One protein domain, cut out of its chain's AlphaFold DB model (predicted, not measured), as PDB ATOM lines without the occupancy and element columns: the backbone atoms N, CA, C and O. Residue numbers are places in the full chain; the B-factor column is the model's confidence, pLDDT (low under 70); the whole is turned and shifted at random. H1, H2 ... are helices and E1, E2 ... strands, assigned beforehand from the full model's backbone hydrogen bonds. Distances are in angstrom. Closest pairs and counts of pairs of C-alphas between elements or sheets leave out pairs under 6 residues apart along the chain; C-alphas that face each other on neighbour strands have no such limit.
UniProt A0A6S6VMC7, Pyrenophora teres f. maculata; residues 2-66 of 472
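This is residues 2 to 66 of the 472 residues of a protein of Pyrenophora teres f. maculata (UniProt A0A6S6VMC7). A long hairpin of two strands, E3 and E4, has the helix H1 packed on E3, and a small three-stranded sheet of E2, E1 and E5 comes near the hairpin at Ala 34, where E3 begins. The join between the hairpin and the small sheet is loose, with few close pairs of C-alphas, and H1 is not on the small sheet. The printed part has 65 residues with one named helix and five named strands, in the order E1, E2, H1, E3, E4, E5. The small sheet has the order E2, E1, E5 and the other sheet the order E3, E4, both antiparallel; the class is mixed, helices and strands. The whole is compact, with a radius of gyration of the C-alphas of 12.4 A and spans of 34 by 25 by 18 A.

In the three-stranded sheet, E1, residues 2 to 4, is the inner strand. E2, residues 7 to 9, is an edge strand and forms a hairpin with E1, antiparallel at 158 degrees, with N 9 and O 2 within hydrogen-bond range at 2.8 A. The other edge strand, E5, residues 59 to 61, is antiparallel to E1 at 176 degrees, with N 3 and O 60 at 2.8 A. E3, residues 34 to 39, comes closest to E1 at the C-alphas of Cys 2 and Ala 34, 7.3 A apart, and closest to E2 at those of Ile 9 and Ala 34, 7.4 A apart. E3 forms a hairpin with E4, residues 42 to 50, antiparallel at 160 degrees, with N 35 and O 49 at 2.8 A and N 47 and O 37 at 2.8 A. E4 bends by 61 degrees at residue 45. H1, residues 16 to 28, has 5 pairs of C-alphas within 8 A of E3, the closest being those of Tyr 23 and Leu 35, 6.5 A apart. H1 and E4 are apart, as are H1 and E1, H1 and E5, and E4 and E5. In H1, each O i to N i+4 pair is within hydrogen-bond range.

E4, the longest strand, measures 20.6 A from first to last C-alpha, and E3 16.1 A. H1 measures 18.4 A and begins at C-alpha 16, (-41.233, 4.486, 8.295). E1 and E2 each measure 6.5 A, and E5 6.4 A. E1 begins at C-alpha 2, (-36.261, 3.712, -9.693), and E5 ends at C-alpha 61, (-37.415, 7.884, -11.165).

The two C-alphas farthest apart are those of Glu 6 and Asp 41, 34.8 A. The printed part, residues 2 to 66, has no cut. The links E1 to E2, H1 to E3 and E3 to E4 are tight, those from E2 to H1 and from E4 to E5 are short, and no link is long. The mean pLDDT of the printed part is 84.0; residues 39 to 44 are under 70.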
ATOM      1  N   CYS A   2     -37.499   2.982  -9.435       86.88
ATOM      2  CA  CYS A   2     -36.261   3.712  -9.693       86.88
ATOM      3  C   CYS A   2     -35.336   2.819 -10.518       86.88
ATOM      4  O   CYS A   2     -35.041   1.710 -10.090       86.88
ATOM      5  N   GLN A   3     -34.886   3.282 -11.677       88.12
ATOM      6  CA  GLN A   3     -33.885   2.596 -12.488       88.12
ATOM      7  C   GLN A   3     -32.557   3.343 -12.357       88.12
ATOM      8  O   GLN A   3     -32.521   4.558 -12.543       88.12
ATOM      9  N   VAL A   4     -31.486   2.628 -12.015       86.38
ATOM     10  CA  VAL A   4     -30.122   3.160 -11.872       86.38
ATOM     11  C   VAL A   4     -29.221   2.346 -12.796       86.38
ATOM     12  O   VAL A   4     -28.935   1.180 -12.519       86.38
ATOM     13  N   GLY A   5     -28.835   2.932 -13.933       83.62
ATOM     14  CA  GLY A   5     -28.210   2.187 -15.030       83.62
ATOM     15  C   GLY A   5     -29.099   1.026 -15.504       83.62
ATOM     16  O   GLY A   5     -30.247   1.228 -15.900       83.62
ATOM     17  N   GLU A   6     -28.577  -0.197 -15.429       81.62
ATOM     18  CA  GLU A   6     -29.295  -1.432 -15.791       81.62
ATOM     19  C   GLU A   6     -30.199  -1.977 -14.666       81.62
ATOM     20  O   GLU A   6     -31.024  -2.860 -14.898       81.62
ATOM     21  N   ARG A   7     -30.066  -1.480 -13.426       83.94
ATOM     22  CA  ARG A   7     -30.751  -2.044 -12.254       83.94
ATOM     23  C   ARG A   7     -32.082  -1.343 -11.987       83.94
ATOM     24  O   ARG A   7     -32.108  -0.160 -11.651       83.94
ATOM     25  N   THR A   8     -33.178  -2.098 -12.023       87.38
ATOM     26  CA  THR A   8     -34.520  -1.616 -11.652       87.38
ATOM     27  C   THR A   8     -34.859  -1.968 -10.203       87.38
ATOM     28  O   THR A   8     -34.829  -3.130  -9.802       87.38
ATOM     29  N   ILE A   9     -35.214  -0.952  -9.420       87.88
ATOM     30  CA  ILE A   9     -35.622  -1.034  -8.016       87.88
ATOM     31  C   ILE A   9     -37.131  -0.770  -7.923       87.88
ATOM     32  O   ILE A   9     -37.639   0.297  -8.301       87.88
ATOM     33  N   TYR A  10     -37.854  -1.746  -7.378       87.94
ATOM     34  CA  TYR A  10     -39.273  -1.636  -7.051       87.94
ATOM     35  C   TYR A  10     -39.433  -1.175  -5.599       87.94
ATOM     36  O   TYR A  10     -38.743  -1.660  -4.706       87.94
ATOM     37  N   GLY A  11     -40.321  -0.207  -5.373       84.88
ATOM     38  CA  GLY A  11     -40.611   0.295  -4.032       84.88
ATOM     39  C   GLY A  11     -41.633  -0.598  -3.338       84.88
ATOM     40  O   GLY A  11     -42.679  -0.882  -3.920       84.88
ATOM     41  N   LEU A  12     -41.337  -1.001  -2.104       86.62
ATOM     42  CA  LEU A  12     -42.267  -1.678  -1.205       86.62
ATOM     43  C   LEU A  12     -42.627  -0.710  -0.075       86.62
ATOM     44  O   LEU A  12     -41.731  -0.159   0.565       86.62
ATOM     45  N   VAL A  13     -43.922  -0.492   0.155       84.25
ATOM     46  CA  VAL A  13     -44.404   0.350   1.261       84.25
ATOM     47  C   VAL A  13     -44.195  -0.397   2.579       84.25
ATOM     48  O   VAL A  13     -44.488  -1.588   2.667       84.25
ATOM     49  N   LYS A  14     -43.655   0.298   3.584       84.50
ATOM     50  CA  LYS A  14     -43.334  -0.218   4.921       84.50
ATOM     51  C   LYS A  14     -43.512   0.880   5.968       84.50
ATOM     52  O   LYS A  14     -43.486   2.061   5.624       84.50
ATOM     53  N   GLU A  15     -43.610   0.488   7.237       84.56
ATOM     54  CA  GLU A  15     -43.544   1.414   8.373       84.56
ATOM     55  C   GLU A  15     -42.239   2.226   8.314       84.56
ATOM     56  O   GLU A  15     -41.170   1.696   7.991       84.56
ATOM     57  N   ARG A  16     -42.316   3.533   8.589       83.62
ATOM     58  CA  ARG A  16     -41.233   4.486   8.295       83.62
ATOM     59  C   ARG A  16     -39.899   4.097   8.938       83.62
ATOM     60  O   ARG A  16     -38.852   4.184   8.293       83.62
ATOM     61  N   ARG A  17     -39.914   3.648  10.197       87.38
ATOM     62  CA  ARG A  17     -38.698   3.260  10.931       87.38
ATOM     63  C   ARG A  17     -38.113   1.958  10.380       87.38
ATOM     64  O   ARG A  17     -36.891   1.819  10.327       87.38
ATOM     65  N   GLU A  18     -38.953   1.025   9.940       89.94
ATOM     66  CA  GLU A  18     -38.533  -0.221   9.291       89.94
ATOM     67  C   GLU A  18     -37.936   0.019   7.893       89.94
ATOM     68  O   GLU A  18     -36.867  -0.513   7.569       89.94
ATOM     69  N   ALA A  19     -38.578   0.870   7.086       89.06
ATOM     70  CA  ALA A  19     -38.091   1.295   5.775       89.06
ATOM     71  C   ALA A  19     -36.696   1.928   5.888       89.06
ATOM     72  O   ALA A  19     -35.764   1.521   5.188       89.06
ATOM     73  N   ARG A  20     -36.525   2.854   6.843       89.12
ATOM     74  CA  ARG A  20     -35.253   3.541   7.085       89.12
ATOM     75  C   ARG A  20     -34.141   2.576   7.507       89.12
ATOM     76  O   ARG A  20     -33.096   2.543   6.864       89.12
ATOM     77  N   LYS A  21     -34.403   1.704   8.490       92.31
ATOM     78  CA  LYS A  21     -33.467   0.642   8.919       92.31
ATOM     79  C   LYS A  21     -33.073  -0.301   7.775       92.31
ATOM     80  O   LYS A  21     -31.943  -0.781   7.744       92.31
ATOM     81  N   THR A  22     -33.995  -0.597   6.859       91.25
ATOM     82  CA  THR A  22     -33.728  -1.465   5.699       91.25
ATOM     83  C   THR A  22     -32.807  -0.769   4.694       91.25
ATOM     84  O   THR A  22     -31.850  -1.382   4.224       91.25
ATOM     85  N   TYR A  23     -33.050   0.515   4.417       91.19
ATOM     86  CA  TYR A  23     -32.208   1.337   3.545       91.19
ATOM     87  C   TYR A  23     -30.796   1.537   4.109       91.19
ATOM     88  O   TYR A  23     -29.823   1.310   3.393       91.19
ATOM     89  N   ASP A  24     -30.667   1.908   5.388       92.12
ATOM     90  CA  ASP A  24     -29.356   2.178   5.990       92.12
ATOM     91  C   ASP A  24     -28.482   0.905   6.020       92.12
ATOM     92  O   ASP A  24     -27.321   0.960   5.618       92.12
ATOM     93  N   LYS A  25     -29.058  -0.275   6.311       92.94
ATOM     94  CA  LYS A  25     -28.363  -1.573   6.182       92.94
ATOM     95  C   LYS A  25     -27.906  -1.881   4.752       92.94
ATOM     96  O   LYS A  25     -26.814  -2.410   4.560       92.94
ATOM     97  N   ALA A  26     -28.730  -1.598   3.742       89.38
ATOM     98  CA  ALA A  26     -28.356  -1.816   2.342       89.38
ATOM     99  C   ALA A  26     -27.211  -0.874   1.923       89.38
ATOM    100  O   ALA A  26     -26.238  -1.300   1.304       89.38
ATOM    101  N   LYS A  27     -27.279   0.391   2.352       91.06
ATOM    102  CA  LYS A  27     -26.228   1.394   2.154       91.06
ATOM    103  C   LYS A  27     -24.904   0.991   2.819       91.06
ATOM    104  O   LYS A  27     -23.862   1.134   2.189       91.06
ATOM    105  N   GLU A  28     -24.932   0.466   4.046       91.75
ATOM    106  CA  GLU A  28     -23.746  -0.056   4.750       91.75
ATOM    107  C   GLU A  28     -23.105  -1.251   4.029       91.75
ATOM    108  O   GLU A  28     -21.882  -1.343   3.968       91.75
ATOM    109  N   ARG A  29     -23.911  -2.127   3.411       91.38
ATOM    110  CA  ARG A  29     -23.422  -3.229   2.561       91.38
ATOM    111  C   ARG A  29     -22.898  -2.778   1.189       91.38
ATOM    112  O   ARG A  29     -22.478  -3.620   0.400       91.38
ATOM    113  N   GLY A  30     -22.927  -1.480   0.879       86.50
ATOM    114  CA  GLY A  30     -22.543  -0.963  -0.435       86.50
ATOM    115  C   GLY A  30     -23.545  -1.307  -1.541       86.50
ATOM    116  O   GLY A  30     -23.188  -1.316  -2.716       86.50
ATOM    117  N   GLU A  31     -24.805  -1.586  -1.213       87.56
ATOM    118  CA  GLU A  31     -25.840  -1.837  -2.216       87.56
ATOM    119  C   GLU A  31     -26.408  -0.518  -2.763       87.56
ATOM    120  O   GLU A  31     -26.618   0.462  -2.035       87.56
ATOM    121  N   THR A  32     -26.707  -0.496  -4.064       87.06
ATOM    122  CA  THR A  32     -27.520   0.569  -4.665       87.06
ATOM    123  C   THR A  32     -28.956   0.414  -4.170       87.06
ATOM    124  O   THR A  32     -29.678  -0.493  -4.597       87.06
ATOM    125  N   ALA A  33     -29.361   1.295  -3.259       88.38
ATOM    126  CA  ALA A  33     -30.675   1.307  -2.634       88.38
ATOM    127  C   ALA A  33     -31.351   2.665  -2.851       88.38
ATOM    128  O   ALA A  33     -30.689   3.690  -3.014       88.38
ATOM    129  N   ALA A  34     -32.681   2.671  -2.843       90.12
ATOM    130  CA  ALA A  34     -33.489   3.877  -2.955       90.12
ATOM    131  C   ALA A  34     -34.532   3.901  -1.836       90.12
ATOM    132  O   ALA A  34     -35.152   2.880  -1.537       90.12
ATOM    133  N   LEU A  35     -34.727   5.072  -1.240       88.88
ATOM    134  CA  LEU A  35     -35.686   5.326  -0.174       88.88
ATOM    135  C   LEU A  35     -36.556   6.519  -0.563       88.88
ATOM    136  O   LEU A  35     -36.033   7.592  -0.852       88.88
ATOM    137  N   LEU A  36     -37.871   6.320  -0.560       87.81
ATOM    138  CA  LEU A  36     -38.875   7.363  -0.751       87.81
ATOM    139  C   LEU A  36     -39.534   7.631   0.606       87.81
ATOM    140  O   LEU A  36     -40.127   6.720   1.179       87.81
ATOM    141  N   GLU A  37     -39.433   8.857   1.111       82.94
ATOM    142  CA  GLU A  37     -40.082   9.286   2.355       82.94
ATOM    143  C   GLU A  37     -40.957  10.522   2.114       82.94
ATOM    144  O   GLU A  37     -40.556  11.456   1.418       82.94
ATOM    145  N   GLN A  38     -42.136  10.535   2.729       77.94
ATOM    146  CA  GLN A  38     -42.986  11.716   2.871       77.94
ATOM    147  C   GLN A  38     -42.482  12.568   4.048       77.94
ATOM    148  O   GLN A  38     -42.019  12.035   5.069       77.94
ATOM    149  N   LEU A  39     -42.542  13.893   3.925       68.88
ATOM    150  CA  LEU A  39     -42.160  14.777   5.027       68.88
ATOM    151  C   LEU A  39     -43.254  14.819   6.105       68.88
ATOM    152  O   LEU A  39     -44.427  14.892   5.748       68.88
ATOM    153  N   PRO A  40     -42.900  14.805   7.411       62.97
ATOM    154  CA  PRO A  40     -43.892  14.940   8.482       62.97
ATOM    155  C   PRO A  40     -44.656  16.267   8.390       62.97
ATOM    156  O   PRO A  40     -45.870  16.300   8.546       62.97
ATOM    157  N   ASP A  41     -43.932  17.348   8.090       57.06
ATOM    158  CA  ASP A  41     -44.447  18.719   8.135       57.06
ATOM    159  C   ASP A  41     -45.049  19.189   6.793       57.06
ATOM    160  O   ASP A  41     -45.523  20.318   6.688       57.06
ATOM    161  N   ALA A  42     -45.017  18.340   5.757       60.59
ATOM    162  CA  ALA A  42     -45.515  18.648   4.414       60.59
ATOM    163  C   ALA A  42     -45.994  17.373   3.697       60.59
ATOM    164  O   ALA A  42     -45.227  16.691   3.011       60.59
ATOM    165  N   ALA A  43     -47.282  17.057   3.853       60.28
ATOM    166  CA  ALA A  43     -47.891  15.830   3.333       60.28
ATOM    167  C   ALA A  43     -47.856  15.709   1.793       60.28
ATOM    168  O   ALA A  43     -47.962  14.604   1.266       60.28
ATOM    169  N   ASP A  44     -47.693  16.816   1.065       64.12
ATOM    170  CA  ASP A  44     -47.581  16.872  -0.395       64.12
ATOM    171  C   ASP A  44     -46.132  16.769  -0.916       64.12
ATOM    172  O   ASP A  44     -45.915  16.747  -2.131       64.12
ATOM    173  N   VAL A  45     -45.132  16.661  -0.030       71.94
ATOM    174  CA  VAL A  45     -43.710  16.638  -0.399       71.94
ATOM    175  C   VAL A  45     -43.072  15.274  -0.123       71.94
ATOM    176  O   VAL A  45     -42.958  14.817   1.016       71.94
ATOM    177  N   PHE A  46     -42.558  14.662  -1.191       77.25
ATOM    178  CA  PHE A  46     -41.849  13.383  -1.158       77.25
ATOM    179  C   PHE A  46     -40.371  13.563  -1.510       77.25
ATOM    180  O   PHE A  46     -40.027  14.158  -2.529       77.25
ATOM    181  N   THR A  47     -39.485  12.999  -0.690       80.44
ATOM    182  CA  THR A  47     -38.032  13.009  -0.907       80.44
ATOM    183  C   THR A  47     -37.561  11.614  -1.305       80.44
ATOM    184  O   THR A  47     -37.790  10.653  -0.573       80.44
ATOM    185  N   THR A  48     -36.873  11.494  -2.446       85.19
ATOM    186  CA  THR A  48     -36.183  10.251  -2.836       85.19
ATOM    187  C   THR A  48     -34.690  10.378  -2.545       85.19
ATOM    188  O   THR A  48     -34.029  11.251  -3.098       85.19
ATOM    189  N   THR A  49     -34.144   9.497  -1.706       87.25
ATOM    190  CA  THR A  49     -32.697   9.377  -1.461       87.25
ATOM    191  C   THR A  49     -32.181   8.092  -2.100       87.25
ATOM    192  O   THR A  49     -32.784   7.037  -1.918       87.25
ATOM    193  N   ILE A  50     -31.072   8.163  -2.842       88.44
ATOM    194  CA  ILE A  50     -30.461   7.012  -3.523       88.44
ATOM    195  C   ILE A  50     -29.007   6.874  -3.052       88.44
ATOM    196  O   ILE A  50     -28.276   7.865  -3.006       88.44
ATOM    197  N   SER A  51     -28.592   5.659  -2.689       86.94
ATOM    198  CA  SER A  51     -27.223   5.319  -2.279       86.94
ATOM    199  C   SER A  51     -26.449   4.596  -3.378       86.94
ATOM    200  O   SER A  51     -27.036   3.956  -4.247       86.94
ATOM    201  N   ASN A  52     -25.117   4.667  -3.293       84.94
ATOM    202  CA  ASN A  52     -24.155   3.958  -4.142       84.94
ATOM    203  C   ASN A  52     -24.496   3.978  -5.648       84.94
ATOM    204  O   ASN A  52     -24.780   2.948  -6.265       84.94
ATOM    205  N   ILE A  53     -24.498   5.184  -6.220       86.38
ATOM    206  CA  ILE A  53     -24.661   5.429  -7.656       86.38
ATOM    207  C   ILE A  53     -23.272   5.386  -8.305       86.38
ATOM    208  O   ILE A  53     -22.373   6.112  -7.880       86.38
ATOM    209  N   ALA A  54     -23.093   4.563  -9.339       83.56
ATOM    210  CA  ALA A  54     -21.838   4.509 -10.086       83.56
ATOM    211  C   ALA A  54     -21.649   5.760 -10.966       83.56
ATOM    212  O   ALA A  54     -22.610   6.295 -11.525       83.56
ATOM    213  N   ASN A  55     -20.402   6.215 -11.118       83.94
ATOM    214  CA  ASN A  55     -20.084   7.404 -11.914       83.94
ATOM    215  C   ASN A  55     -20.574   7.256 -13.369       83.94
ATOM    216  O   ASN A  55     -20.474   6.178 -13.951       83.94
ATOM    217  N   GLY A  56     -21.123   8.328 -13.946       81.31
ATOM    218  CA  GLY A  56     -21.711   8.327 -15.292       81.31
ATOM    219  C   GLY A  56     -23.056   7.595 -15.438       81.31
ATOM    220  O   GLY A  56     -23.568   7.512 -16.551       81.31
ATOM    221  N   SER A  57     -23.652   7.076 -14.357       83.56
ATOM    222  CA  SER A  57     -24.947   6.381 -14.426       83.56
ATOM    223  C   SER A  57     -26.128   7.344 -14.542       83.56
ATOM    224  O   SER A  57     -26.255   8.285 -13.760       83.56
ATOM    225  N   PHE A  58     -27.056   7.040 -15.449       83.69
ATOM    226  CA  PHE A  58     -28.360   7.699 -15.507       83.69
ATOM    227  C   PHE A  58     -29.332   7.107 -14.480       83.69
ATOM    228  O   PHE A  58     -29.302   5.906 -14.187       83.69
ATOM    229  N   ILE A  59     -30.209   7.963 -13.951       86.25
ATOM    230  CA  ILE A  59     -31.242   7.604 -12.979       86.25
ATOM    231  C   ILE A  59     -32.603   8.004 -13.543       86.25
ATOM    232  O   ILE A  59     -32.837   9.178 -13.822       86.25
ATOM    233  N   PHE A  60     -33.519   7.043 -13.646       88.50
ATOM    234  CA  PHE A  60     -34.912   7.290 -14.012       88.50
ATOM    235  C   PHE A  60     -35.811   6.989 -12.814       88.50
ATOM    236  O   PHE A  60     -35.898   5.848 -12.354       88.50
ATOM    237  N   ILE A  61     -36.492   8.014 -12.296       86.12
ATOM    238  CA  ILE A  61     -37.415   7.884 -11.165       86.12
ATOM    239  C   ILE A  61     -38.845   7.981 -11.696       86.12
ATOM    240  O   ILE A  61     -39.279   9.029 -12.163       86.12
ATOM    241  N   THR A  62     -39.596   6.886 -11.604       88.56
ATOM    242  CA  THR A  62     -41.025   6.849 -11.935       88.56
ATOM    243  C   THR A  62     -41.840   6.850 -10.649       88.56
ATOM    244  O   THR A  62     -41.962   5.819  -9.970       88.56
ATOM    245  N   ILE A  63     -42.416   8.006 -10.329       84.12
ATOM    246  CA  ILE A  63     -43.406   8.171  -9.263       84.12
ATOM    247  C   ILE A  63     -44.793   7.963  -9.878       84.12
ATOM    248  O   ILE A  63     -45.096   8.501 -10.939       84.12
ATOM    249  N   LYS A  64     -45.631   7.161  -9.218       85.50
ATOM    250  CA  LYS A  64     -47.059   7.035  -9.522       85.50
ATOM    251  C   LYS A  64     -47.812   7.408  -8.254       85.50
ATOM    252  O   LYS A  64     -47.544   6.819  -7.211       85.50
ATOM    253  N   TYR A  65     -48.708   8.376  -8.356       82.19
ATOM    254  CA  TYR A  65     -49.591   8.807  -7.279       82.19
ATOM    255  C   TYR A  65     -51.022   8.890  -7.814       82.19
ATOM    256  O   TYR A  65     -51.242   8.874  -9.026       82.19
ATOM    257  N   ILE A  66     -51.984   8.941  -6.903       84.81
ATOM    258  CA  ILE A  66     -53.411   9.016  -7.198       84.81
ATOM    259  C   ILE A  66     -54.011  10.116  -6.322       84.81
ATOM    260  O   ILE A  66     -53.612  10.266  -5.170       84.81
TER     261      ILE A  66